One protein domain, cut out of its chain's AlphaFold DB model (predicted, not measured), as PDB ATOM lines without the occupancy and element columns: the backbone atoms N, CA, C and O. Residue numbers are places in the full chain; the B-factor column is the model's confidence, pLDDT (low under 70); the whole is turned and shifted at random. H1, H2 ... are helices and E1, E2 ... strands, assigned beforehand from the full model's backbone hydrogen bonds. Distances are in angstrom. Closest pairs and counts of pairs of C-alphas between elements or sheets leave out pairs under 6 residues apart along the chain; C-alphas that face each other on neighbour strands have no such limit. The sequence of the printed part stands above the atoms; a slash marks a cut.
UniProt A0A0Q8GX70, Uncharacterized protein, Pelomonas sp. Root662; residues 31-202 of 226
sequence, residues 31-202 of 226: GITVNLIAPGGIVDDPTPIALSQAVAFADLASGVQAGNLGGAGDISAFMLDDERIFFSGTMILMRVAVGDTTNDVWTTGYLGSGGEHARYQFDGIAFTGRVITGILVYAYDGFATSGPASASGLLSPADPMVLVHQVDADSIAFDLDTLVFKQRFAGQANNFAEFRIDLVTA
ATOM      1  N   GLY A  31      49.284 -17.090 -21.354       95.31
ATOM      2  CA  GLY A  31      48.319 -17.457 -20.319       95.31
ATOM      3  C   GLY A  31      47.013 -16.670 -20.465       95.31
ATOM      4  O   GLY A  31      46.986 -15.615 -21.096       95.31
ATOM      5  N   ILE A  32      45.948 -17.193 -19.866       97.44
ATOM      6  CA  ILE A  32      44.594 -16.633 -19.939       97.44
ATOM      7  C   ILE A  32      44.175 -16.218 -18.539       97.44
ATOM      8  O   ILE A  32      44.416 -16.947 -17.578       97.44
ATOM      9  N   THR A  33      43.538 -15.061 -18.413       98.00
ATOM     10  CA  THR A  33      42.915 -14.666 -17.147       98.00
ATOM     11  C   THR A  33      41.453 -15.068 -17.181       98.00
ATOM     12  O   THR A  33      40.720 -14.664 -18.077       98.00
ATOM     13  N   VAL A  34      41.037 -15.888 -16.223       98.38
ATOM     14  CA  VAL A  34      39.633 -16.238 -16.015       98.38
ATOM     15  C   VAL A  34      39.092 -15.321 -14.935       98.38
ATOM     16  O   VAL A  34      39.728 -15.163 -13.898       98.38
ATOM     17  N   ASN A  35      37.920 -14.743 -15.154       98.38
ATOM     18  CA  ASN A  35      37.193 -13.991 -14.146       98.38
ATOM     19  C   ASN A  35      35.846 -14.654 -13.896       98.38
ATOM     20  O   ASN A  35      35.176 -15.039 -14.852       98.38
ATOM     21  N   LEU A  36      35.448 -14.745 -12.631       98.50
ATOM     22  CA  LEU A  36      34.091 -15.091 -12.222       98.50
ATOM     23  C   LEU A  36      33.436 -13.822 -11.689       98.50
ATOM     24  O   LEU A  36      33.883 -13.250 -10.691       98.50
ATOM     25  N   ILE A  37      32.398 -13.372 -12.385       98.50
ATOM     26  CA  ILE A  37      31.692 -12.131 -12.089       98.50
ATOM     27  C   ILE A  37      30.234 -12.500 -11.844       98.50
ATOM     28  O   ILE A  37      29.563 -12.945 -12.765       98.50
ATOM     29  N   ALA A  38      29.733 -12.313 -10.626       98.44
ATOM     30  CA  ALA A  38      28.322 -12.494 -10.284       98.44
ATOM     31  C   ALA A  38      27.851 -11.266  -9.488       98.44
ATOM     32  O   ALA A  38      27.981 -11.229  -8.262       98.44
ATOM     33  N   PRO A  39      27.367 -10.210 -10.167       98.31
ATOM     34  CA  PRO A  39      27.046  -8.932  -9.529       98.31
ATOM     35  C   PRO A  39      25.938  -9.014  -8.470       98.31
ATOM     36  O   PRO A  39      25.861  -8.150  -7.600       98.31
ATOM     37  N   GLY A  40      25.070 -10.024  -8.552       97.94
ATOM     38  CA  GLY A  40      24.036 -10.333  -7.563       97.94
ATOM     39  C   GLY A  40      24.438 -11.404  -6.545       97.94
ATOM     40  O   GLY A  40      23.601 -11.774  -5.727       97.94
ATOM     41  N   GLY A  41      25.675 -11.909  -6.599       97.75
ATOM     42  CA  GLY A  41      26.151 -13.009  -5.763       97.75
ATOM     43  C   GLY A  41      25.633 -14.373  -6.222       97.75
ATOM     44  O   GLY A  41      25.578 -14.659  -7.419       97.75
ATOM     45  N   ILE A  42      25.267 -15.214  -5.261       96.25
ATOM     46  CA  ILE A  42      24.628 -16.517  -5.461       96.25
ATOM     47  C   ILE A  42      23.279 -16.572  -4.729       96.25
ATOM     48  O   ILE A  42      23.008 -15.751  -3.856       96.25
ATOM     49  N   VAL A  43      22.425 -17.542  -5.069       94.19
ATOM     50  CA  VAL A  43      21.047 -17.679  -4.537       94.19
ATOM     51  C   VAL A  43      20.943 -17.549  -3.009       94.19
ATOM     52  O   VAL A  43      20.025 -16.886  -2.528       94.19
ATOM     53  N   ASP A  44      21.903 -18.093  -2.257       91.88
ATOM     54  CA  ASP A  44      21.907 -18.069  -0.784       91.88
ATOM     55  C   ASP A  44      22.876 -17.042  -0.162       91.88
ATOM     56  O   ASP A  44      22.927 -16.894   1.061       91.88
ATOM     57  N   ASP A  45      23.638 -16.313  -0.981       95.38
ATOM     58  CA  ASP A  45      24.560 -15.261  -0.542       95.38
ATOM     59  C   ASP A  45      24.580 -14.117  -1.571       95.38
ATOM     60  O   ASP A  45      25.231 -14.230  -2.613       95.38
ATOM     61  N   PRO A  46      23.912 -12.983  -1.290       94.69
ATOM     62  CA  PRO A  46      23.814 -11.869  -2.228       94.69
ATOM     63  C   PRO A  46      25.111 -11.048  -2.335       94.69
ATOM     64  O   PRO A  46      25.111  -9.984  -2.957       94.69
ATOM     65  N   THR A  47      26.201 -11.469  -1.686       97.00
ATOM     66  CA  THR A  47      27.493 -10.787  -1.770       97.00
ATOM     67  C   THR A  47      28.014 -10.846  -3.209       97.00
ATOM     68  O   THR A  47      28.239 -11.941  -3.725       97.00
ATOM     69  N   PRO A  48      28.250  -9.696  -3.872       97.88
ATOM     70  CA  PRO A  48      28.747  -9.692  -5.242       97.88
ATOM     71  C   PRO A  48      30.093 -10.408  -5.367       97.88
ATOM     72  O   PRO A  48      31.007 -10.180  -4.572       97.88
ATOM     73  N   ILE A  49      30.228 -11.220  -6.413       98.06
ATOM     74  CA  ILE A  49      31.464 -11.931  -6.742       98.06
ATOM     75  C   ILE A  49      32.156 -11.189  -7.886       98.06
ATOM     76  O   ILE A  49      31.549 -10.913  -8.921       98.06
ATOM     77  N   ALA A  50      33.433 -10.875  -7.696       97.75
ATOM     78  CA  ALA A  50      34.315 -10.338  -8.727       97.75
ATOM     79  C   ALA A  50      35.726 -10.874  -8.475       97.75
ATOM     80  O   ALA A  50      36.535 -10.256  -7.783       97.75
ATOM     81  N   LEU A  51      35.982 -12.075  -8.986       98.00
ATOM     82  CA  LEU A  51      37.220 -12.818  -8.768       98.00
ATOM     83  C   LEU A  51      37.971 -12.968 -10.081       98.00
ATOM     84  O   LEU A  51      37.357 -13.085 -11.138       98.00
ATOM     85  N   SER A  52      39.298 -13.000 -10.000       97.38
ATOM     86  CA  SER A  52      40.182 -13.134 -11.153       97.38
ATOM     87  C   SER A  52      41.280 -14.142 -10.843       97.38
ATOM     88  O   SER A  52      41.867 -14.121  -9.761       97.38
ATOM     89  N   GLN A  53      41.558 -15.032 -11.788       96.75
ATOM     90  CA  GLN A  53      42.585 -16.054 -11.674       96.75
ATOM     91  C   GLN A  53      43.341 -16.175 -12.995       96.75
ATOM     92  O   GLN A  53      42.779 -16.527 -14.032       96.75
ATOM     93  N   ALA A  54      44.647 -15.919 -12.948       96.56
ATOM     94  CA  ALA A  54      45.525 -16.150 -14.084       96.56
ATOM     95  C   ALA A  54      45.837 -17.646 -14.220       96.56
ATOM     96  O   ALA A  54      46.319 -18.280 -13.280       96.56
ATOM     97  N   VAL A  55      45.613 -18.192 -15.410       96.75
ATOM     98  CA  VAL A  55      46.036 -19.532 -15.817       96.75
ATOM     99  C   VAL A  55      47.295 -19.377 -16.653       96.75
ATOM    100  O   VAL A  55      47.276 -18.793 -17.741       96.75
ATOM    101  N   ALA A  56      48.420 -19.872 -16.140       95.50
ATOM    102  CA  ALA A  56      49.676 -19.814 -16.871       95.50
ATOM    103  C   ALA A  56      49.593 -20.646 -18.159       95.50
ATOM    104  O   ALA A  56      48.881 -21.646 -18.224       95.50
ATOM    105  N   PHE A  57      50.371 -20.264 -19.175       93.44
ATOM    106  CA  PHE A  57      50.373 -20.947 -20.474       93.44
ATOM    107  C   PHE A  57      50.602 -22.469 -20.353       93.44
ATOM    108  O   PHE A  57      49.935 -23.255 -21.018       93.44
ATOM    109  N   ALA A  58      51.506 -22.888 -19.461       94.44
ATOM    110  CA  ALA A  58      51.811 -24.301 -19.220       94.44
ATOM    111  C   ALA A  58      50.646 -25.090 -18.593       94.44
ATOM    112  O   ALA A  58      50.585 -26.307 -18.749       94.44
ATOM    113  N   ASP A  59      49.719 -24.393 -17.933       95.25
ATOM    114  CA  ASP A  59      48.619 -24.976 -17.166       95.25
ATOM    115  C   ASP A  59      47.276 -24.857 -17.899       95.25
ATOM    116  O   ASP A  59      46.244 -25.257 -17.369       95.25
ATOM    117  N   LEU A  60      47.260 -24.343 -19.133       94.88
ATOM    118  CA  LEU A  60      46.041 -24.148 -19.926       94.88
ATOM    119  C   LEU A  60      45.217 -25.433 -20.100       94.88
ATOM    120  O   LEU A  60      43.989 -25.389 -20.040       94.88
ATOM    121  N   ALA A  61      45.882 -26.581 -20.249       94.38
ATOM    122  CA  ALA A  61      45.215 -27.872 -20.409       94.38
ATOM    123  C   ALA A  61      44.529 -28.372 -19.123       94.38
ATOM    124  O   ALA A  61      43.546 -29.105 -19.211       94.38
ATOM    125  N   SER A  62      45.036 -27.994 -17.945       93.25
ATOM    126  CA  SER A  62      44.380 -28.252 -16.654       93.25
ATOM    127  C   SER A  62      43.375 -27.159 -16.285       93.25
ATOM    128  O   SER A  62      42.359 -27.454 -15.666       93.25
ATOM    129  N   GLY A  63      43.646 -25.920 -16.699       95.44
ATOM    130  CA  GLY A  63      42.772 -24.769 -16.550       95.44
ATOM    131  C   GLY A  63      42.416 -24.419 -15.103       95.44
ATOM    132  O   GLY A  63      43.259 -24.495 -14.207       95.44
ATOM    133  N   VAL A  64      41.169 -23.994 -14.896       97.50
ATOM    134  CA  VAL A  64      40.569 -23.724 -13.582       97.50
ATOM    135  C   VAL A  64      39.543 -24.812 -13.298       97.50
ATOM    136  O   VAL A  64      38.756 -25.177 -14.169       97.50
ATOM    137  N   GLN A  65      39.534 -25.341 -12.084       96.88
ATOM    138  CA  GLN A  65      38.615 -26.400 -11.687       96.88
ATOM    139  C   GLN A  65      38.114 -26.137 -10.275       96.88
ATOM    140  O   GLN A  65      38.797 -25.486  -9.489       96.88
ATOM    141  N   ALA A  66      36.944 -26.663  -9.946       96.38
ATOM    142  CA  ALA A  66      36.388 -26.558  -8.613       96.38
ATOM    143  C   ALA A  66      37.295 -27.197  -7.549       96.38
ATOM    144  O   ALA A  66      38.080 -28.118  -7.817       96.38
ATOM    145  N   GLY A  67      37.180 -26.717  -6.308       94.69
ATOM    146  CA  GLY A  67      37.978 -27.211  -5.183       94.69
ATOM    147  C   GLY A  67      37.842 -28.723  -4.952       94.69
ATOM    148  O   GLY A  67      38.834 -29.386  -4.644       94.69
ATOM    149  N   ASN A  68      36.655 -29.299  -5.185       93.69
ATOM    150  CA  ASN A  68      36.407 -30.741  -5.054       93.69
ATOM    151  C   ASN A  68      37.201 -31.593  -6.072       93.69
ATOM    152  O   ASN A  68      37.454 -32.772  -5.822       93.69
ATOM    153  N   LEU A  69      37.655 -30.993  -7.177       93.75
ATOM    154  CA  LEU A  69      38.520 -31.610  -8.189       93.75
ATOM    155  C   LEU A  69      40.020 -31.369  -7.932       93.75
ATOM    156  O   LEU A  69      40.862 -31.750  -8.744       93.75
ATOM    157  N   GLY A  70      40.372 -30.746  -6.803       93.56
ATOM    158  CA  GLY A  70      41.743 -30.341  -6.488       93.56
ATOM    159  C   GLY A  70      42.128 -28.992  -7.094       93.56
ATOM    160  O   GLY A  70      43.313 -28.725  -7.293       93.56
ATOM    161  N   GLY A  71      41.146 -28.159  -7.445       93.62
ATOM    162  CA  GLY A  71      41.369 -26.778  -7.855       93.62
ATOM    163  C   GLY A  71      41.945 -25.917  -6.741       93.62
ATOM    164  O   GLY A  71      41.692 -26.142  -5.558       93.62
ATOM    165  N   ALA A  72      42.721 -24.911  -7.131       90.50
ATOM    166  CA  ALA A  72      43.303 -23.928  -6.229       90.50
ATOM    167  C   ALA A  72      43.131 -22.517  -6.803       90.50
ATOM    168  O   ALA A  72      42.983 -22.344  -8.015       90.50
ATOM    169  N   GLY A  73      43.161 -21.515  -5.928       91.00
ATOM    170  CA  GLY A  73      42.937 -20.114  -6.282       91.00
ATOM    171  C   GLY A  73      41.525 -19.635  -5.964       91.00
ATOM    172  O   GLY A  73      40.653 -20.422  -5.590       91.00
ATOM    173  N   ASP A  74      41.332 -18.325  -6.088       91.19
ATOM    174  CA  ASP A  74      40.132 -17.654  -5.595       91.19
ATOM    175  C   ASP A  74      38.876 -18.107  -6.342       91.19
ATOM    176  O   ASP A  74      37.862 -18.379  -5.710       91.19
ATOM    177  N   ILE A  75      38.946 -18.278  -7.667       96.19
ATOM    178  CA  ILE A  75      37.794 -18.749  -8.451       96.19
ATOM    179  C   ILE A  75      37.433 -20.184  -8.071       96.19
ATOM    180  O   ILE A  75      36.261 -20.475  -7.853       96.19
ATOM    181  N   SER A  76      38.424 -21.065  -7.912       95.31
ATOM    182  CA  SER A  76      38.206 -22.478  -7.567       95.31
ATOM    183  C   SER A  76      37.410 -22.678  -6.269       95.31
ATOM    184  O   SER A  76      36.738 -23.696  -6.120       95.31
ATOM    185  N   ALA A  77      37.484 -21.725  -5.331       92.31
ATOM    186  CA  ALA A  77      36.737 -21.751  -4.072       92.31
ATOM    187  C   ALA A  77      35.255 -21.354  -4.219       92.31
ATOM    188  O   ALA A  77      34.464 -21.638  -3.323       92.31
ATOM    189  N   PHE A  78      34.896 -20.699  -5.324       95.31
ATOM    190  CA  PHE A  78      33.536 -20.250  -5.634       95.31
ATOM    191  C   PHE A  78      32.890 -21.028  -6.780       95.31
ATOM    192  O   PHE A  78      31.688 -20.880  -6.994       95.31
ATOM    193  N   MET A  79      33.662 -21.830  -7.514       96.38
ATOM    194  CA  MET A  79      33.148 -22.778  -8.497       96.38
ATOM    195  C   MET A  79      32.285 -23.842  -7.821       96.38
ATOM    196  O   MET A  79      32.606 -24.325  -6.732       96.38
ATOM    197  N   LEU A  80      31.204 -24.218  -8.493       95.38
ATOM    198  CA  LEU A  80      30.320 -25.293  -8.064       95.38
ATOM    199  C   LEU A  80      31.036 -26.643  -8.163       95.38
ATOM    200  O   LEU A  80      31.975 -26.810  -8.941       95.38
ATOM    201  N   ASP A  81      30.579 -27.636  -7.400       92.88
ATOM    202  CA  ASP A  81      31.148 -28.983  -7.471       92.88
ATOM    203  C   ASP A  81      31.137 -29.517  -8.914       92.88
ATOM    204  O   ASP A  81      30.160 -29.365  -9.647       92.88
ATOM    205  N   ASP A  82      32.242 -30.149  -9.317       91.56
ATOM    206  CA  ASP A  82      32.481 -30.696 -10.664       91.56
ATOM    207  C   ASP A  82      32.589 -29.668 -11.801       91.56
ATOM    208  O   ASP A  82      32.728 -30.040 -12.975       91.56
ATOM    209  N   GLU A  83      32.598 -28.379 -11.479       96.12
ATOM    210  CA  GLU A  83      32.805 -27.320 -12.450       96.12
ATOM    211  C   GLU A  83      34.275 -27.221 -12.885       96.12
ATOM    212  O   GLU A  83      35.208 -27.410 -12.097       96.12
ATOM    213  N   ARG A  84      34.509 -26.945 -14.170       96.88
ATOM    214  CA  ARG A  84      35.866 -26.832 -14.731       96.88
ATOM    215  C   ARG A  84      35.888 -26.086 -16.052       96.88
ATOM    216  O   ARG A  84      34.971 -26.210 -16.858       96.88
ATOM    217  N   ILE A  85      36.985 -25.385 -16.295       98.31
ATOM    218  CA  ILE A  85      37.270 -24.610 -17.497       98.31
ATOM    219  C   ILE A  85      38.696 -24.936 -17.913       98.31
ATOM    220  O   ILE A  85      39.611 -24.797 -17.114       98.31
ATOM    221  N   PHE A  86      38.906 -25.342 -19.157       96.06
ATOM    222  CA  PHE A  86      40.224 -25.667 -19.686       96.06
ATOM    223  C   PHE A  86      40.342 -25.257 -21.146       96.06
ATOM    224  O   PHE A  86      39.354 -25.023 -21.844       96.06
ATOM    225  N   PHE A  87      41.580 -25.152 -21.602       97.00
ATOM    226  CA  PHE A  87      41.922 -24.541 -22.872       97.00
ATOM    227  C   PHE A  87      42.734 -25.523 -23.705       97.00
ATOM    228  O   PHE A  87      43.645 -26.188 -23.210       97.00
ATOM    229  N   SER A  88      42.393 -25.647 -24.985       93.50
ATOM    230  CA  SER A  88      43.093 -26.562 -25.882       93.50
ATOM    231  C   SER A  88      43.065 -26.054 -27.318       93.50
ATOM    232  O   SER A  88      42.001 -25.950 -27.931       93.50
ATOM    233  N   GLY A  89      44.236 -25.738 -27.876       91.81
ATOM    234  CA  GLY A  89      44.351 -25.195 -29.226       91.81
ATOM    235  C   GLY A  89      43.630 -23.853 -29.354       91.81
ATOM    236  O   GLY A  89      44.094 -22.836 -28.862       91.81
ATOM    237  N   THR A  90      42.475 -23.849 -30.018       93.44
ATOM    238  CA  THR A  90      41.614 -22.657 -30.191       93.44
ATOM    239  C   THR A  90      40.296 -22.775 -29.433       93.44
ATOM    240  O   THR A  90      39.337 -22.073 -29.737       93.44
ATOM    241  N   MET A  91      40.218 -23.699 -28.479       96.31
ATOM    242  CA  MET A  91      38.972 -24.073 -27.825       96.31
ATOM    243  C   MET A  91      39.017 -23.710 -26.345       96.31
ATOM    244  O   MET A  91      40.027 -23.956 -25.679       96.31
ATOM    245  N   ILE A  92      37.901 -23.197 -25.838       98.12
ATOM    246  CA  ILE A  92      37.600 -23.117 -24.408       98.12
ATOM    247  C   ILE A  92      36.562 -24.190 -24.110       98.12
ATOM    248  O   ILE A  92      35.521 -24.271 -24.764       98.12
ATOM    249  N   LEU A  93      36.869 -25.049 -23.153       98.12
ATOM    250  CA  LEU A  93      36.079 -26.216 -22.802       98.12
ATOM    251  C   LEU A  93      35.613 -26.043 -21.365       98.12
ATOM    252  O   LEU A  93      36.426 -25.866 -20.462       98.12
ATOM    253  N   MET A  94      34.301 -26.052 -21.160       98.12
ATOM    254  CA  MET A  94      33.690 -25.713 -19.881       98.12
ATOM    255  C   MET A  94      32.693 -26.781 -19.473       98.12
ATOM    256  O   MET A  94      31.820 -27.151 -20.250       98.12
ATOM    257  N   ARG A  95      32.775 -27.259 -18.241       96.94
ATOM    258  CA  ARG A  95      31.674 -27.956 -17.587       96.94
ATOM    259  C   ARG A  95      31.133 -27.013 -16.532       96.94
ATOM    260  O   ARG A  95      31.879 -26.669 -15.624       96.94
ATOM    261  N   VAL A  96      29.870 -26.627 -16.672       97.44
ATOM    262  CA  VAL A  96      29.150 -25.755 -15.740       97.44
ATOM    263  C   VAL A  96      28.154 -26.605 -14.964       97.44
ATOM    264  O   VAL A  96      27.368 -27.328 -15.583       97.44
ATOM    265  N   ALA A  97      28.207 -26.566 -13.637       96.12
ATOM    266  CA  ALA A  97      27.385 -27.414 -12.776       96.12
ATOM    267  C   ALA A  97      26.107 -26.712 -12.289       96.12
ATOM    268  O   ALA A  97      25.938 -25.500 -12.428       96.12
ATOM    269  N   VAL A  98      25.182 -27.501 -11.744       96.56
ATOM    270  CA  VAL A  98      23.950 -27.014 -11.113       96.56
ATOM    271  C   VAL A  98      24.238 -26.613  -9.669       96.56
ATOM    272  O   VAL A  98      24.655 -27.439  -8.859       96.56
ATOM    273  N   GLY A  99      23.939 -25.361  -9.329       95.38
ATOM    274  CA  GLY A  99      24.111 -24.793  -7.988       95.38
ATOM    275  C   GLY A  99      22.805 -24.394  -7.305       95.38
ATOM    276  O   GLY A  99      22.799 -24.204  -6.093       95.38
ATOM    277  N   ASP A 100      21.684 -24.387  -8.029       95.44
ATOM    278  CA  ASP A 100      20.356 -24.142  -7.462       95.44
ATOM    279  C   ASP A 100      19.285 -25.029  -8.120       95.44
ATOM    280  O   ASP A 100      19.359 -25.361  -9.307       95.44
ATOM    281  N   THR A 101      18.291 -25.435  -7.328       94.75
ATOM    282  CA  THR A 101      17.149 -26.274  -7.749       94.75
ATOM    283  C   THR A 101      15.798 -25.704  -7.304       94.75
ATOM    284  O   THR A 101      14.783 -26.408  -7.287       94.75
ATOM    285  N   THR A 102      15.766 -24.426  -6.925       92.75
ATOM    286  CA  THR A 102      14.568 -23.754  -6.425       92.75
ATOM    287  C   THR A 102      13.403 -23.871  -7.421       92.75
ATOM    288  O   THR A 102      13.547 -23.647  -8.621       92.75
ATOM    289  N   ASN A 103      12.213 -24.219  -6.916       90.81
ATOM    290  CA  ASN A 103      10.991 -24.429  -7.711       90.81
ATOM    291  C   ASN A 103      11.117 -25.485  -8.829       90.81
ATOM    292  O   ASN A 103      10.500 -25.335  -9.884       90.81
ATOM    293  N   ASP A 104      11.915 -26.535  -8.610       91.19
ATOM    294  CA  ASP A 104      12.197 -27.595  -9.589       91.19
ATOM    295  C   ASP A 104      12.871 -27.089 -10.881       91.19
ATOM    296  O   ASP A 104      12.905 -27.791 -11.897       91.19
ATOM    297  N   VAL A 105      13.449 -25.882 -10.853       93.94
ATOM    298  CA  VAL A 105      14.249 -25.326 -11.947       93.94
ATOM    299  C   VAL A 105      15.718 -25.453 -11.583       93.94
ATOM    300  O   VAL A 105      16.177 -24.917 -10.584       93.94
ATOM    301  N   TRP A 106      16.460 -26.178 -12.412       95.69
ATOM    302  CA  TRP A 106      17.866 -26.474 -12.175       95.69
ATOM    303  C   TRP A 106      18.690 -25.391 -12.860       95.69
ATOM    304  O   TRP A 106      18.647 -25.306 -14.088       95.69
ATOM    305  N   THR A 107      19.408 -24.572 -12.093       96.75
ATOM    306  CA  THR A 107      20.232 -23.453 -12.584       96.75
ATOM    307  C   THR A 107      21.622 -23.474 -11.946       96.75
ATOM    308  O   THR A 107      21.916 -24.316 -11.093       96.75
ATOM    309  N   THR A 108      22.512 -22.568 -12.355       97.06
ATOM    310  CA  THR A 108      23.827 -22.429 -11.706       97.06
ATOM    311  C   THR A 108      23.716 -21.811 -10.315       97.06
ATOM    312  O   THR A 108      24.575 -22.032  -9.477       97.06
ATOM    313  N   GLY A 109      22.671 -21.029 -10.050       96.62
ATOM    314  CA  GLY A 109      22.555 -20.252  -8.823       96.62
ATOM    315  C   GLY A 109      23.466 -19.020  -8.754       96.62
ATOM    316  O   GLY A 109      23.383 -18.297  -7.765       96.62
ATOM    317  N   TYR A 110      24.286 -18.729  -9.773       98.12
ATOM    318  CA  TYR A 110      24.958 -17.430  -9.896       98.12
ATOM    319  C   TYR A 110      23.964 -16.366 -10.366       98.12
ATOM    320  O   TYR A 110      23.150 -16.622 -11.254       98.12
ATOM    321  N   LEU A 111      24.038 -15.167  -9.788       98.06
ATOM    322  CA  LEU A 111      23.046 -14.116 -10.000       98.06
ATOM    323  C   LEU A 111      23.647 -12.872 -10.662       98.06
ATOM    324  O   LEU A 111      24.624 -12.288 -10.180       98.06
ATOM    325  N   GLY A 112      23.022 -12.432 -11.754       97.69
ATOM    326  CA  GLY A 112      23.212 -11.097 -12.314       97.69
ATOM    327  C   GLY A 112      22.610  -9.996 -11.430       97.69
ATOM    328  O   GLY A 112      21.830 -10.254 -10.511       97.69
ATOM    329  N   SER A 113      22.959  -8.737 -11.697       97.44
ATOM    330  CA  SER A 113      22.354  -7.566 -11.040       97.44
ATOM    331  C   SER A 113      22.579  -6.301 -11.864       97.44
ATOM    332  O   SER A 113      23.564  -6.182 -12.585       97.44
ATOM    333  N   GLY A 114      21.659  -5.336 -11.779       93.69
ATOM    334  CA  GLY A 114      21.813  -4.041 -12.455       93.69
ATOM    335  C   GLY A 114      21.851  -4.107 -13.988       93.69
ATOM    336  O   GLY A 114      22.339  -3.171 -14.611       93.69
ATOM    337  N   GLY A 115      21.336  -5.186 -14.589       92.31
ATOM    338  CA  GLY A 115      21.401  -5.432 -16.036       92.31
ATOM    339  C   GLY A 115      22.666  -6.161 -16.498       92.31
ATOM    340  O   GLY A 115      22.776  -6.457 -17.682       92.31
ATOM    341  N   GLU A 116      23.585  -6.478 -15.585       95.62
ATOM    342  CA  GLU A 116      24.777  -7.276 -15.859       95.62
ATOM    343  C   GLU A 116      24.534  -8.743 -15.503       95.62
ATOM    344  O   GLU A 116      24.055  -9.049 -14.406       95.62
ATOM    345  N   HIS A 117      24.907  -9.638 -16.417       97.62
ATOM    346  CA  HIS A 117      24.835 -11.081 -16.215       97.62
ATOM    347  C   HIS A 117      25.913 -11.579 -15.251       97.62
ATOM    348  O   HIS A 117      27.040 -11.067 -15.253       97.62
ATOM    349  N   ALA A 118      25.589 -12.620 -14.478       98.50
ATOM    350  CA  ALA A 118      26.640 -13.456 -13.910       98.50
ATOM    351  C   ALA A 118      27.335 -14.230 -15.032       98.50
ATOM    352  O   ALA A 118      26.667 -14.804 -15.889       98.50
ATOM    353  N   ARG A 119      28.667 -14.245 -15.040       98.62
ATOM    354  CA  ARG A 119      29.456 -14.741 -16.166       98.62
ATOM    355  C   ARG A 119      30.840 -15.228 -15.768       98.62
ATOM    356  O   ARG A 119      31.445 -14.725 -14.817       98.62
ATOM    357  N   TYR A 120      31.376 -16.119 -16.595       98.69
ATOM    358  CA  TYR A 120      32.820 -16.219 -16.767       98.69
ATOM    359  C   TYR A 120      33.285 -15.238 -17.835       98.69
ATOM    360  O   TYR A 120      32.630 -15.083 -18.861       98.69
ATOM    361  N   GLN A 121      34.436 -14.610 -17.623       98.56
ATOM    362  CA  GLN A 121      35.110 -13.807 -18.638       98.56
ATOM    363  C   GLN A 121      36.543 -14.297 -18.812       98.56
ATOM    364  O   GLN A 121      37.250 -14.520 -17.833       98.56
ATOM    365  N   PHE A 122      36.962 -14.457 -20.060       98.38
ATOM    366  CA  PHE A 122      38.268 -14.970 -20.445       98.38
ATOM    367  C   PHE A 122      39.046 -13.864 -21.148       98.38
ATOM    368  O   PHE A 122      38.704 -13.515 -22.274       98.38
ATOM    369  N   ASP A 123      40.087 -13.340 -20.504       97.75
ATOM    370  CA  ASP A 123      40.918 -12.252 -21.028       97.75
ATOM    371  C   ASP A 123      42.306 -12.738 -21.461       97.75
ATOM    372  O   ASP A 123      42.822 -13.754 -20.979       97.75
ATOM    373  N   GLY A 124      42.955 -11.959 -22.331       95.38
ATOM    374  CA  GLY A 124      44.288 -12.265 -22.851       95.38
ATOM    375  C   GLY A 124      44.271 -13.314 -23.962       95.38
ATOM    376  O   GLY A 124      45.294 -13.948 -24.240       95.38
ATOM    377  N   ILE A 125      43.119 -13.505 -24.612       95.19
ATOM    378  CA  ILE A 125      42.962 -14.434 -25.724       95.19
ATOM    379  C   ILE A 125      43.716 -13.890 -26.936       95.19
ATOM    380  O   ILE A 125      43.284 -12.962 -27.617       95.19
ATOM    381  N   ALA A 126      44.844 -14.519 -27.246       92.81
ATOM    382  CA  ALA A 126      45.663 -14.170 -28.396       92.81
ATOM    383  C   ALA A 126      46.188 -15.424 -29.095       92.81
ATOM    384  O   ALA A 126      46.460 -16.438 -28.455       92.81
ATOM    385  N   PHE A 127      46.385 -15.324 -30.410       91.12
ATOM    386  CA  PHE A 127      46.952 -16.380 -31.246       91.12
ATOM    387  C   PHE A 127      48.107 -15.815 -32.067       91.12
ATOM    388  O   PHE A 127      47.956 -14.816 -32.772       91.12
ATOM    389  N   THR A 128      49.274 -16.453 -32.010       87.25
ATOM    390  CA  THR A 128      50.456 -15.964 -32.729       87.25
ATOM    391  C   THR A 128      50.204 -15.940 -34.236       87.25
ATOM    392  O   THR A 128      49.922 -16.970 -34.847       87.25
ATOM    393  N   GLY A 129      50.307 -14.751 -34.843       84.44
ATOM    394  CA  GLY A 129      50.128 -14.549 -36.285       84.44
ATOM    395  C   GLY A 129      48.692 -14.741 -36.785       84.44
ATOM    396  O   GLY A 129      48.487 -14.894 -37.991       84.44
ATOM    397  N   ARG A 130      47.691 -14.765 -35.895       88.06
ATOM    398  CA  ARG A 130      46.284 -14.996 -36.249       88.06
ATOM    399  C   ARG A 130      45.360 -14.050 -35.487       88.06
ATOM    400  O   ARG A 130      45.681 -13.601 -34.394       88.06
ATOM    401  N   VAL A 131      44.202 -13.766 -36.068       88.69
ATOM    402  CA  VAL A 131      43.123 -12.982 -35.445       88.69
ATOM    403  C   VAL A 131      41.865 -13.824 -35.331       88.69
ATOM    404  O   VAL A 131      41.618 -14.683 -36.182       88.69
ATOM    405  N   ILE A 132      41.069 -13.577 -34.292       90.25
ATOM    406  CA  ILE A 132      39.742 -14.177 -34.148       90.25
ATOM    407  C   ILE A 132      38.807 -13.531 -35.172       90.25
ATOM    408  O   ILE A 132      38.785 -12.317 -35.349       90.25
ATOM    409  N   THR A 133      38.060 -14.368 -35.879       90.81
ATOM    410  CA  THR A 133      37.134 -13.988 -36.959       90.81
ATOM    411  C   THR A 133      35.713 -14.479 -36.721       90.81
ATOM    412  O   THR A 133      34.802 -14.104 -37.453       90.81
ATOM    413  N   GLY A 134      35.518 -15.319 -35.708       92.12
ATOM    414  CA  GLY A 134      34.219 -15.836 -35.323       92.12
ATOM    415  C   GLY A 134      34.324 -16.717 -34.090       92.12
ATOM    416  O   GLY A 134      35.417 -17.121 -33.686       92.12
ATOM    417  N   ILE A 135      33.168 -17.017 -33.519       95.69
ATOM    418  CA  ILE A 135      33.005 -17.881 -32.355       95.69
ATOM    419  C   ILE A 135      31.951 -18.921 -32.722       95.69
ATOM    420  O   ILE A 135      30.944 -18.588 -33.347       95.69
ATOM    421  N   LEU A 136      32.200 -20.180 -32.375       96.25
ATOM    422  CA  LEU A 136      31.220 -21.261 -32.450       96.25
ATOM    423  C   LEU A 136      31.048 -21.862 -31.062       96.25
ATOM    424  O   LEU A 136      32.028 -22.032 -30.347       96.25
ATOM    425  N   VAL A 137      29.817 -22.199 -30.687       96.56
ATOM    426  CA  VAL A 137      29.510 -22.749 -29.364       96.56
ATOM    427  C   VAL A 137      28.707 -24.026 -29.530       96.56
ATOM    428  O   VAL A 137      27.745 -24.081 -30.296       96.56
ATOM    429  N   TYR A 138      29.110 -25.056 -28.799       95.50
ATOM    430  CA  TYR A 138      28.484 -26.367 -28.800       95.50
ATOM    431  C   TYR A 138      28.197 -26.800 -27.374       95.50
ATOM    432  O   TYR A 138      28.985 -26.521 -26.474       95.50
ATOM    433  N   ALA A 139      27.101 -27.528 -27.186       95.19
ATOM    434  CA  ALA A 139      26.713 -28.072 -25.896       95.19
ATOM    435  C   ALA A 139      26.406 -29.570 -26.040       95.19
ATOM    436  O   ALA A 139      25.246 -29.986 -26.104       95.19
ATOM    437  N   TYR A 140      27.459 -30.392 -26.095       94.81
ATOM    438  CA  TYR A 140      27.356 -31.853 -26.148       94.81
ATOM    439  C   TYR A 140      28.324 -32.523 -25.166       94.81
ATOM    440  O   TYR A 140      29.412 -32.004 -24.917       94.81
ATOM    441  N   ASP A 141      27.934 -33.695 -24.652       91.50
ATOM    442  CA  ASP A 141      28.781 -34.543 -23.803       91.50
ATOM    443  C   ASP A 141      30.154 -34.793 -24.442       91.50
ATOM    444  O   ASP A 141      30.284 -34.997 -25.655       91.50
ATOM    445  N   GLY A 142      31.187 -34.807 -23.605       92.25
ATOM    446  CA  GLY A 142      32.573 -34.992 -24.011       92.25
ATOM    447  C   GLY A 142      33.107 -33.857 -24.881       92.25
ATOM    448  O   GLY A 142      34.057 -34.082 -25.630       92.25
ATOM    449  N   PHE A 143      32.506 -32.663 -24.815       94.06
ATOM    450  CA  PHE A 143      32.897 -31.495 -25.616       94.06
ATOM    451  C   PHE A 143      32.814 -31.739 -27.131       94.06
ATOM    452  O   PHE A 143      33.594 -31.197 -27.924       94.06
ATOM    453  N   ALA A 144      31.880 -32.593 -27.553       93.44
ATOM    454  CA  ALA A 144      31.641 -32.854 -28.963       93.44
ATOM    455  C   ALA A 144      31.013 -31.633 -29.665       93.44
ATOM    456  O   ALA A 144      30.439 -30.747 -29.038       93.44
ATOM    457  N   THR A 145      31.100 -31.595 -30.996       92.88
ATOM    458  CA  THR A 145      30.471 -30.549 -31.829       92.88
ATOM    459  C   THR A 145      29.107 -30.963 -32.384       92.88
ATOM    460  O   THR A 145      28.421 -30.178 -33.036       92.88
ATOM    461  N   SER A 146      28.704 -32.213 -32.157       89.88
ATOM    462  CA  SER A 146      27.418 -32.750 -32.588       89.88
ATOM    463  C   SER A 146      26.990 -33.904 -31.689       89.88
ATOM    464  O   SER A 146      27.818 -34.566 -31.063       89.88
ATOM    465  N   GLY A 147      25.687 -34.150 -31.645       80.75
ATOM    466  CA  GLY A 147      25.081 -35.190 -30.830       80.75
ATOM    467  C   GLY A 147      23.571 -34.982 -30.710       80.75
ATOM    468  O   GLY A 147      23.010 -34.097 -31.357       80.75
ATOM    469  N   PRO A 148      22.878 -35.796 -29.902       72.94
ATOM    470  CA  PRO A 148      21.473 -35.557 -29.592       72.94
ATOM    471  C   PRO A 148      21.279 -34.182 -28.932       72.94
ATOM    472  O   PRO A 148      22.117 -33.762 -28.140       72.94
ATOM    473  N   ALA A 149      20.128 -33.532 -29.138       56.28
ATOM    474  CA  ALA A 149      19.762 -32.239 -28.521       56.28
ATOM    475  C   ALA A 149      19.674 -32.252 -26.969       56.28
ATOM    476  O   ALA A 149      19.268 -31.284 -26.331       56.28
ATOM    477  N   SER A 150      20.023 -33.375 -26.340       60.66
ATOM    478  CA  SER A 150      20.089 -33.572 -24.892       60.66
ATOM    479  C   SER A 150      21.485 -33.902 -24.393       60.66
ATOM    480  O   SER A 150      21.611 -34.265 -23.228       60.66
ATOM    481  N   ALA A 151      22.507 -33.841 -25.253       75.25
ATOM    482  CA  ALA A 151      23.753 -34.502 -24.927       75.25
ATOM    483  C   ALA A 151      24.543 -33.793 -23.834       75.25
ATOM    484  O   ALA A 151      25.082 -34.515 -23.036       75.25
ATOM    485  N   SER A 152      24.618 -32.463 -23.715       87.75
ATOM    486  CA  SER A 152      25.418 -31.876 -22.618       87.75
ATOM    487  C   SER A 152      24.736 -31.892 -21.259       87.75
ATOM    488  O   SER A 152      25.426 -31.885 -20.252       87.75
ATOM    489  N   GLY A 153      23.402 -31.928 -21.199       91.81
ATOM    490  CA  GLY A 153      22.637 -31.599 -19.987       91.81
ATOM    491  C   GLY A 153      22.035 -30.196 -19.989       91.81
ATOM    492  O   GLY A 153      21.266 -29.876 -19.091       91.81
ATOM    493  N   LEU A 154      22.274 -29.399 -21.033       94.19
ATOM    494  CA  LEU A 154      21.576 -28.134 -21.248       94.19
ATOM    495  C   LEU A 154      20.094 -28.367 -21.607       94.19
ATOM    496  O   LEU A 154      19.765 -29.181 -22.482       94.19
ATOM    497  N   LEU A 155      19.194 -27.658 -20.923       94.00
ATOM    498  CA  LEU A 155      17.770 -27.562 -21.259       94.00
ATOM    499  C   LEU A 155      17.445 -26.236 -21.953       94.00
ATOM    500  O   LEU A 155      16.711 -26.236 -22.938       94.00
ATOM    501  N   SER A 156      17.983 -25.131 -21.438       94.25
ATOM    502  CA  SER A 156      17.826 -23.788 -21.994       94.25
ATOM    503  C   SER A 156      19.102 -22.978 -21.754       94.25
ATOM    504  O   SER A 156      19.687 -23.123 -20.681       94.25
ATOM    505  N   PRO A 157      19.517 -22.116 -22.696       94.19
ATOM    506  CA  PRO A 157      18.914 -21.879 -24.013       94.19
ATOM    507  C   PRO A 157      19.086 -23.062 -24.981       94.19
ATOM    508  O   PRO A 157      19.961 -23.904 -24.810       94.19
ATOM    509  N   ALA A 158      18.222 -23.141 -25.999       90.50
ATOM    510  CA  ALA A 158      18.301 -24.192 -27.020       90.50
ATOM    511  C   ALA A 158      19.499 -24.003 -27.967       90.50
ATOM    512  O   ALA A 158      20.095 -24.981 -28.412       90.50
ATOM    513  N   ASP A 159      19.836 -22.746 -28.267       92.69
ATOM    514  CA  ASP A 159      21.061 -22.371 -28.966       92.69
ATOM    515  C   ASP A 159      22.081 -21.879 -27.929       92.69
ATOM    516  O   ASP A 159      21.851 -20.831 -27.324       92.69
ATOM    517  N   PRO A 160      23.190 -22.600 -27.690       93.94
ATOM    518  CA  PRO A 160      24.185 -22.187 -26.708       93.94
ATOM    519  C   PRO A 160      25.004 -20.967 -27.159       93.94
ATOM    520  O   PRO A 160      25.692 -20.380 -26.330       93.94
ATOM    521  N   MET A 161      24.934 -20.553 -28.431       95.44
ATOM    522  CA  MET A 161      25.639 -19.360 -28.915       95.44
ATOM    523  C   MET A 161      25.226 -18.093 -28.164       95.44
ATOM    524  O   MET A 161      26.053 -17.216 -27.947       95.44
ATOM    525  N   VAL A 162      23.963 -18.001 -27.738       96.38
ATOM    526  CA  VAL A 162      23.433 -16.807 -27.055       96.38
ATOM    527  C   VAL A 162      24.071 -16.554 -25.689       96.38
ATOM    528  O   VAL A 162      23.887 -15.479 -25.134       96.38
ATOM    529  N   LEU A 163      24.785 -17.546 -25.148       97.06
ATOM    530  CA  LEU A 163      25.489 -17.455 -23.873       97.06
ATOM    531  C   LEU A 163      26.857 -16.794 -24.016       97.06
ATOM    532  O   LEU A 163      27.439 -16.420 -23.007       97.06
ATOM    533  N   VAL A 164      27.406 -16.714 -25.233       97.50
ATOM    534  CA  VAL A 164      28.769 -16.232 -25.458       97.50
ATOM    535  C   VAL A 164      28.754 -14.883 -26.142       97.50
ATOM    536  O   VAL A 164      28.188 -14.718 -27.221       97.50
ATOM    537  N   HIS A 165      29.480 -13.941 -25.550       94.00
ATOM    538  CA  HIS A 165      29.596 -12.580 -26.056       94.00
ATOM    539  C   HIS A 165      31.060 -12.204 -26.195       94.00
ATOM    540  O   HIS A 165      31.882 -12.517 -25.336       94.00
ATOM    541  N   GLN A 166      31.400 -11.508 -27.273       93.44
ATOM    542  CA  GLN A 166      32.713 -10.891 -27.384       93.44
ATOM    543  C   GLN A 166      32.703  -9.576 -26.600       93.44
ATOM    544  O   GLN A 166      31.919  -8.683 -26.919       93.44
ATOM    545  N   VAL A 167      33.555  -9.475 -25.578       93.56
ATOM    546  CA  VAL A 167      33.680  -8.271 -24.740       93.56
ATOM    547  C   VAL A 167      34.617  -7.276 -25.418       93.56
ATOM    548  O   VAL A 167      34.258  -6.119 -25.603       93.56
ATOM    549  N   ASP A 168      35.778  -7.764 -25.859       92.00
ATOM    550  CA  ASP A 168      36.819  -6.995 -26.541       92.00
ATOM    551  C   ASP A 168      37.531  -7.863 -27.598       92.00
ATOM    552  O   ASP A 168      37.149  -9.002 -27.879       92.00
ATOM    553  N   ALA A 169      38.571  -7.333 -28.246       88.44
ATOM    554  CA  ALA A 169      39.320  -8.059 -29.277       88.44
ATOM    555  C   ALA A 169      40.008  -9.340 -28.757       88.44
ATOM    556  O   ALA A 169      40.207 -10.279 -29.528       88.44
ATOM    557  N   ASP A 170      40.359  -9.369 -27.473       93.06
ATOM    558  CA  ASP A 170      41.077 -10.435 -26.769       93.06
ATOM    559  C   ASP A 170      40.312 -10.954 -25.538       93.06
ATOM    560  O   ASP A 170      40.896 -11.638 -24.691       93.06
ATOM    561  N   SER A 171      39.014 -10.642 -25.446       96.00
ATOM    562  CA  SER A 171      38.162 -11.042 -24.329       96.00
ATOM    563  C   SER A 171      36.797 -11.544 -24.782       96.00
ATOM    564  O   SER A 171      36.133 -10.932 -25.627       96.00
ATOM    565  N   ILE A 172      36.359 -12.656 -24.194       97.44
ATOM    566  CA  ILE A 172      35.008 -13.192 -24.374       97.44
ATOM    567  C   ILE A 172      34.371 -13.496 -23.016       97.44
ATOM    568  O   ILE A 172      35.057 -13.869 -22.066       97.44
ATOM    569  N   ALA A 173      33.051 -13.392 -22.949       98.19
ATOM    570  CA  ALA A 173      32.239 -13.731 -21.791       98.19
ATOM    571  C   ALA A 173      31.329 -14.928 -22.086       98.19
ATOM    572  O   ALA A 173      30.921 -15.130 -23.229       98.19
ATOM    573  N   PHE A 174      31.007 -15.692 -21.045       98.62
ATOM    574  CA  PHE A 174      30.029 -16.774 -21.043       98.62
ATOM    575  C   PHE A 174      29.046 -16.562 -19.885       98.62
ATOM    576  O   PHE A 174      29.459 -16.600 -18.723       98.62
ATOM    577  N   ASP A 175      27.769 -16.355 -20.193       98.56
ATOM    578  CA  ASP A 175      26.718 -16.090 -19.207       98.56
ATOM    579  C   ASP A 175      26.320 -17.362 -18.439       98.56
ATOM    580  O   ASP A 175      26.160 -18.445 -19.004       98.56
ATOM    581  N   LEU A 176      26.129 -17.220 -17.128       98.50
ATOM    582  CA  LEU A 176      25.870 -18.311 -16.182       98.50
ATOM    583  C   LEU A 176      24.453 -18.297 -15.610       98.50
ATOM    584  O   LEU A 176      23.954 -19.341 -15.189       98.50
ATOM    585  N   ASP A 177      23.800 -17.141 -15.583       97.19
ATOM    586  CA  ASP A 177      22.523 -16.913 -14.892       97.19
ATOM    587  C   ASP A 177      21.277 -17.178 -15.755       97.19
ATOM    588  O   ASP A 177      20.152 -17.153 -15.257       97.19
ATOM    589  N   THR A 178      21.451 -17.477 -17.044       95.81
ATOM    590  CA  THR A 178      20.351 -17.827 -17.966       95.81
ATOM    591  C   THR A 178      20.249 -19.330 -18.250       95.81
ATOM    592  O   THR A 178      19.349 -19.778 -18.969       95.81
ATOM    593  N   LEU A 179      21.163 -20.118 -17.678       96.75
ATOM    594  CA  LEU A 179      21.248 -21.556 -17.878       96.75
ATOM    595  C   LEU A 179      20.156 -22.301 -17.112       96.75
ATOM    596  O   LEU A 179      20.008 -22.154 -15.899       96.75
ATOM    597  N   VAL A 180      19.466 -23.192 -17.822       96.38
ATOM    598  CA  VAL A 180      18.598 -24.206 -17.222       96.38
ATOM    599  C   VAL A 180      19.096 -25.580 -17.627       96.38
ATOM    600  O   VAL A 180      19.345 -25.842 -18.808       96.38
ATOM    601  N   PHE A 181      19.206 -26.477 -16.655       95.31
ATOM    602  CA  PHE A 181      19.766 -27.810 -16.831       95.31
ATOM    603  C   PHE A 181      18.678 -28.887 -16.842       95.31
ATOM    604  O   PHE A 181      17.611 -28.758 -16.241       95.31
ATOM    605  N   LYS A 182      18.957 -29.992 -17.532       92.00
ATOM    606  CA  LYS A 182      18.188 -31.234 -17.434       92.00
ATOM    607  C   LYS A 182      18.646 -31.984 -16.190       92.00
ATOM    608  O   LYS A 182      19.843 -32.199 -16.015       92.00
ATOM    609  N   GLN A 183      17.701 -32.494 -15.409       90.25
ATOM    610  CA  GLN A 183      18.007 -33.503 -14.403       90.25
ATOM    611  C   GLN A 183      18.368 -34.823 -15.100       90.25
ATOM    612  O   GLN A 183      17.504 -35.579 -15.546       90.25
ATOM    613  N   ARG A 184      19.664 -35.089 -15.226       87.44
ATOM    614  CA  ARG A 184      20.235 -36.303 -15.818       87.44
ATOM    615  C   ARG A 184      20.644 -37.330 -14.774       87.44
ATOM    616  O   ARG A 184      20.583 -38.529 -15.039       87.44
ATOM    617  N   PHE A 185      21.078 -36.858 -13.612       85.75
ATOM    618  CA  PHE A 185      21.642 -37.683 -12.552       85.75
ATOM    619  C   PHE A 185      20.905 -37.461 -11.232       85.75
ATOM    620  O   PHE A 185      20.240 -36.443 -11.027       85.75
ATOM    621  N   ALA A 186      21.014 -38.434 -10.328       79.62
ATOM    622  CA  ALA A 186      20.491 -38.290  -8.978       79.62
ATOM    623  C   ALA A 186      21.348 -37.293  -8.181       79.62
ATOM    624  O   ALA A 186      22.575 -37.395  -8.168       79.62
ATOM    625  N   GLY A 187      20.684 -36.370  -7.483       76.00
ATOM    626  CA  GLY A 187      21.333 -35.330  -6.683       76.00
ATOM    627  C   GLY A 187      21.788 -34.121  -7.502       76.00
ATOM    628  O   GLY A 187      22.174 -34.244  -8.660       76.00
ATOM    629  N   GLN A 188      21.740 -32.945  -6.880       80.00
ATOM    630  CA  GLN A 188      22.050 -31.663  -7.513       80.00
ATOM    631  C   GLN A 188      23.486 -31.598  -8.051       80.00
ATOM    632  O   GLN A 188      23.672 -31.382  -9.244       80.00
ATOM    633  N   ALA A 189      24.474 -31.892  -7.199       74.94
ATOM    634  CA  ALA A 189      25.903 -31.732  -7.490       74.94
ATOM    635  C   ALA A 189      26.420 -32.557  -8.684       74.94
ATOM    636  O   ALA A 189      27.454 -32.244  -9.253       74.94
ATOM    637  N   ASN A 190      25.697 -33.602  -9.097       82.94
ATOM    638  CA  ASN A 190      26.108 -34.450 -10.219       82.94
ATOM    639  C   ASN A 190      25.604 -33.940 -11.576       82.94
ATOM    640  O   ASN A 190      25.905 -34.544 -12.604       82.94
ATOM    641  N   ASN A 191      24.769 -32.899 -11.595       92.38
ATOM    642  CA  ASN A 191      24.168 -32.385 -12.817       92.38
ATOM    643  C   ASN A 191      24.957 -31.186 -13.333       92.38
ATOM    644  O   ASN A 191      25.269 -30.258 -12.595       92.38
ATOM    645  N   PHE A 192      25.266 -31.222 -14.623       95.19
ATOM    646  CA  PHE A 192      26.071 -30.219 -15.300       95.19
ATOM    647  C   PHE A 192      25.696 -30.144 -16.779       95.19
ATOM    648  O   PHE A 192      25.026 -31.035 -17.314       95.19
ATOM    649  N   ALA A 193      26.173 -29.093 -17.438       95.81
ATOM    650  CA  ALA A 193      26.253 -28.997 -18.882       95.81
ATOM    651  C   ALA A 193      27.699 -28.770 -19.324       95.81
ATOM    652  O   ALA A 193      28.431 -27.972 -18.743       95.81
ATOM    653  N   GLU A 194      28.113 -29.494 -20.358       96.25
ATOM    654  CA  GLU A 194      29.393 -29.287 -21.028       96.25
ATOM    655  C   GLU A 194      29.230 -28.394 -22.258       96.25
ATOM    656  O   GLU A 194      28.310 -28.577 -23.059       96.25
ATOM    657  N   PHE A 195      30.155 -27.453 -22.402       97.56
ATOM    658  CA  PHE A 195      30.217 -26.464 -23.461       97.56
ATOM    659  C   PHE A 195      31.602 -26.463 -24.089       97.56
ATOM    660  O   PHE A 195      32.625 -26.546 -23.408       97.56
ATOM    661  N   ARG A 196      31.625 -26.327 -25.407       97.19
ATOM    662  CA  ARG A 196      32.831 -26.123 -26.195       97.19
ATOM    663  C   ARG A 196      32.670 -24.842 -26.990       97.19
ATOM    664  O   ARG A 196      31.745 -24.734 -27.791       97.19
ATOM    665  N   ILE A 197      33.578 -23.906 -26.773       98.00
ATOM    666  CA  ILE A 197      33.656 -22.635 -27.482       98.00
ATOM    667  C   ILE A 197      34.867 -22.712 -28.407       98.00
ATOM    668  O   ILE A 197      36.000 -22.762 -27.937       98.00
ATOM    669  N   ASP A 198      34.632 -22.722 -29.713       97.00
ATOM    670  CA  ASP A 198      35.676 -22.719 -30.733       97.00
ATOM    671  C   ASP A 198      35.918 -21.292 -31.222       97.00
ATOM    672  O   ASP A 198      35.022 -20.632 -31.758       97.00
ATOM    673  N   LEU A 199      37.160 -20.837 -31.094       95.38
ATOM    674  CA  LEU A 199      37.621 -19.549 -31.592       95.38
ATOM    675  C   LEU A 199      38.101 -19.719 -33.035       95.38
ATOM    676  O   LEU A 199      39.159 -20.290 -33.314       95.38
ATOM    677  N   VAL A 200      37.315 -19.224 -33.987       93.12
ATOM    678  CA  VAL A 200      37.637 -19.329 -35.413       93.12
ATOM    679  C   VAL A 200      38.693 -18.290 -35.756       93.12
ATOM    680  O   VAL A 200      38.429 -17.089 -35.698       93.12
ATOM    681  N   THR A 201      39.889 -18.732 -36.151       90.44
ATOM    682  CA  THR A 201      41.019 -17.830 -36.411       90.44
ATOM    683  C   THR A 201      41.477 -17.827 -37.864       90.44
ATOM    684  O   THR A 201      41.631 -18.879 -38.495       90.44
ATOM    685  N   ALA A 202      41.808 -16.640 -38.369       86.75
ATOM    686  CA  ALA A 202      42.421 -16.448 -39.680       86.75
ATOM    687  C   ALA A 202      43.862 -15.925 -39.546       86.75
ATOM    688  O   ALA A 202      44.137 -15.144 -38.633       86.75
TER     689      ALA A 202
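What this domain is: This is residues 31 to 202 of the 226 residues of an uncharacterized protein of Pelomonas sp. Root662 (UniProt A0A0Q8GX70). Little regular structure is present: among long loops, two twisted antiparallel sheets, E2-E1-E5-E9-E8 and E3-E4-E10-E6, stand partly face to face as a sandwich, with short H1 over E6. Ten strands and one helix, H1 between E7 and E8, hold under half of the 172 printed residues: mostly strand. The whole is compact, radius of gyration of the C-alphas 15.1 A, spanning 49 by 37 by 33 A.

Where its parts are: One sheet has E2, residues 49 to 55, E1, 32 to 38, from C-alpha 32 at (44.594, -16.633, -19.939), E5, 119 to 123, E9, 171 to 175, and E8, 164 to 168. The other has E3, 84 to 88, E4, 91 to 97, E10, 192 to 202, 32.4 A long, ending at (42.421, -16.448, -39.680), and E6, 130 to 138. E7 is 154 to 156, H1 160 to 163.

How they stand to each other: In hairpin E1 and E2, N 34 and O 53 are 2.9 A apart; between E4 and E10, N 94 and O 195, 2.8 A. H1's height over E6's sheet is 7.5 A; it only grazes the other. E7 pairs with no named strand.

The domain as a whole: The printed part has no cut. Links E2 to E3, E4 to E5, E6 to E7 and E9 to E10 are long. Residues 149 to 150 have pLDDT under 70.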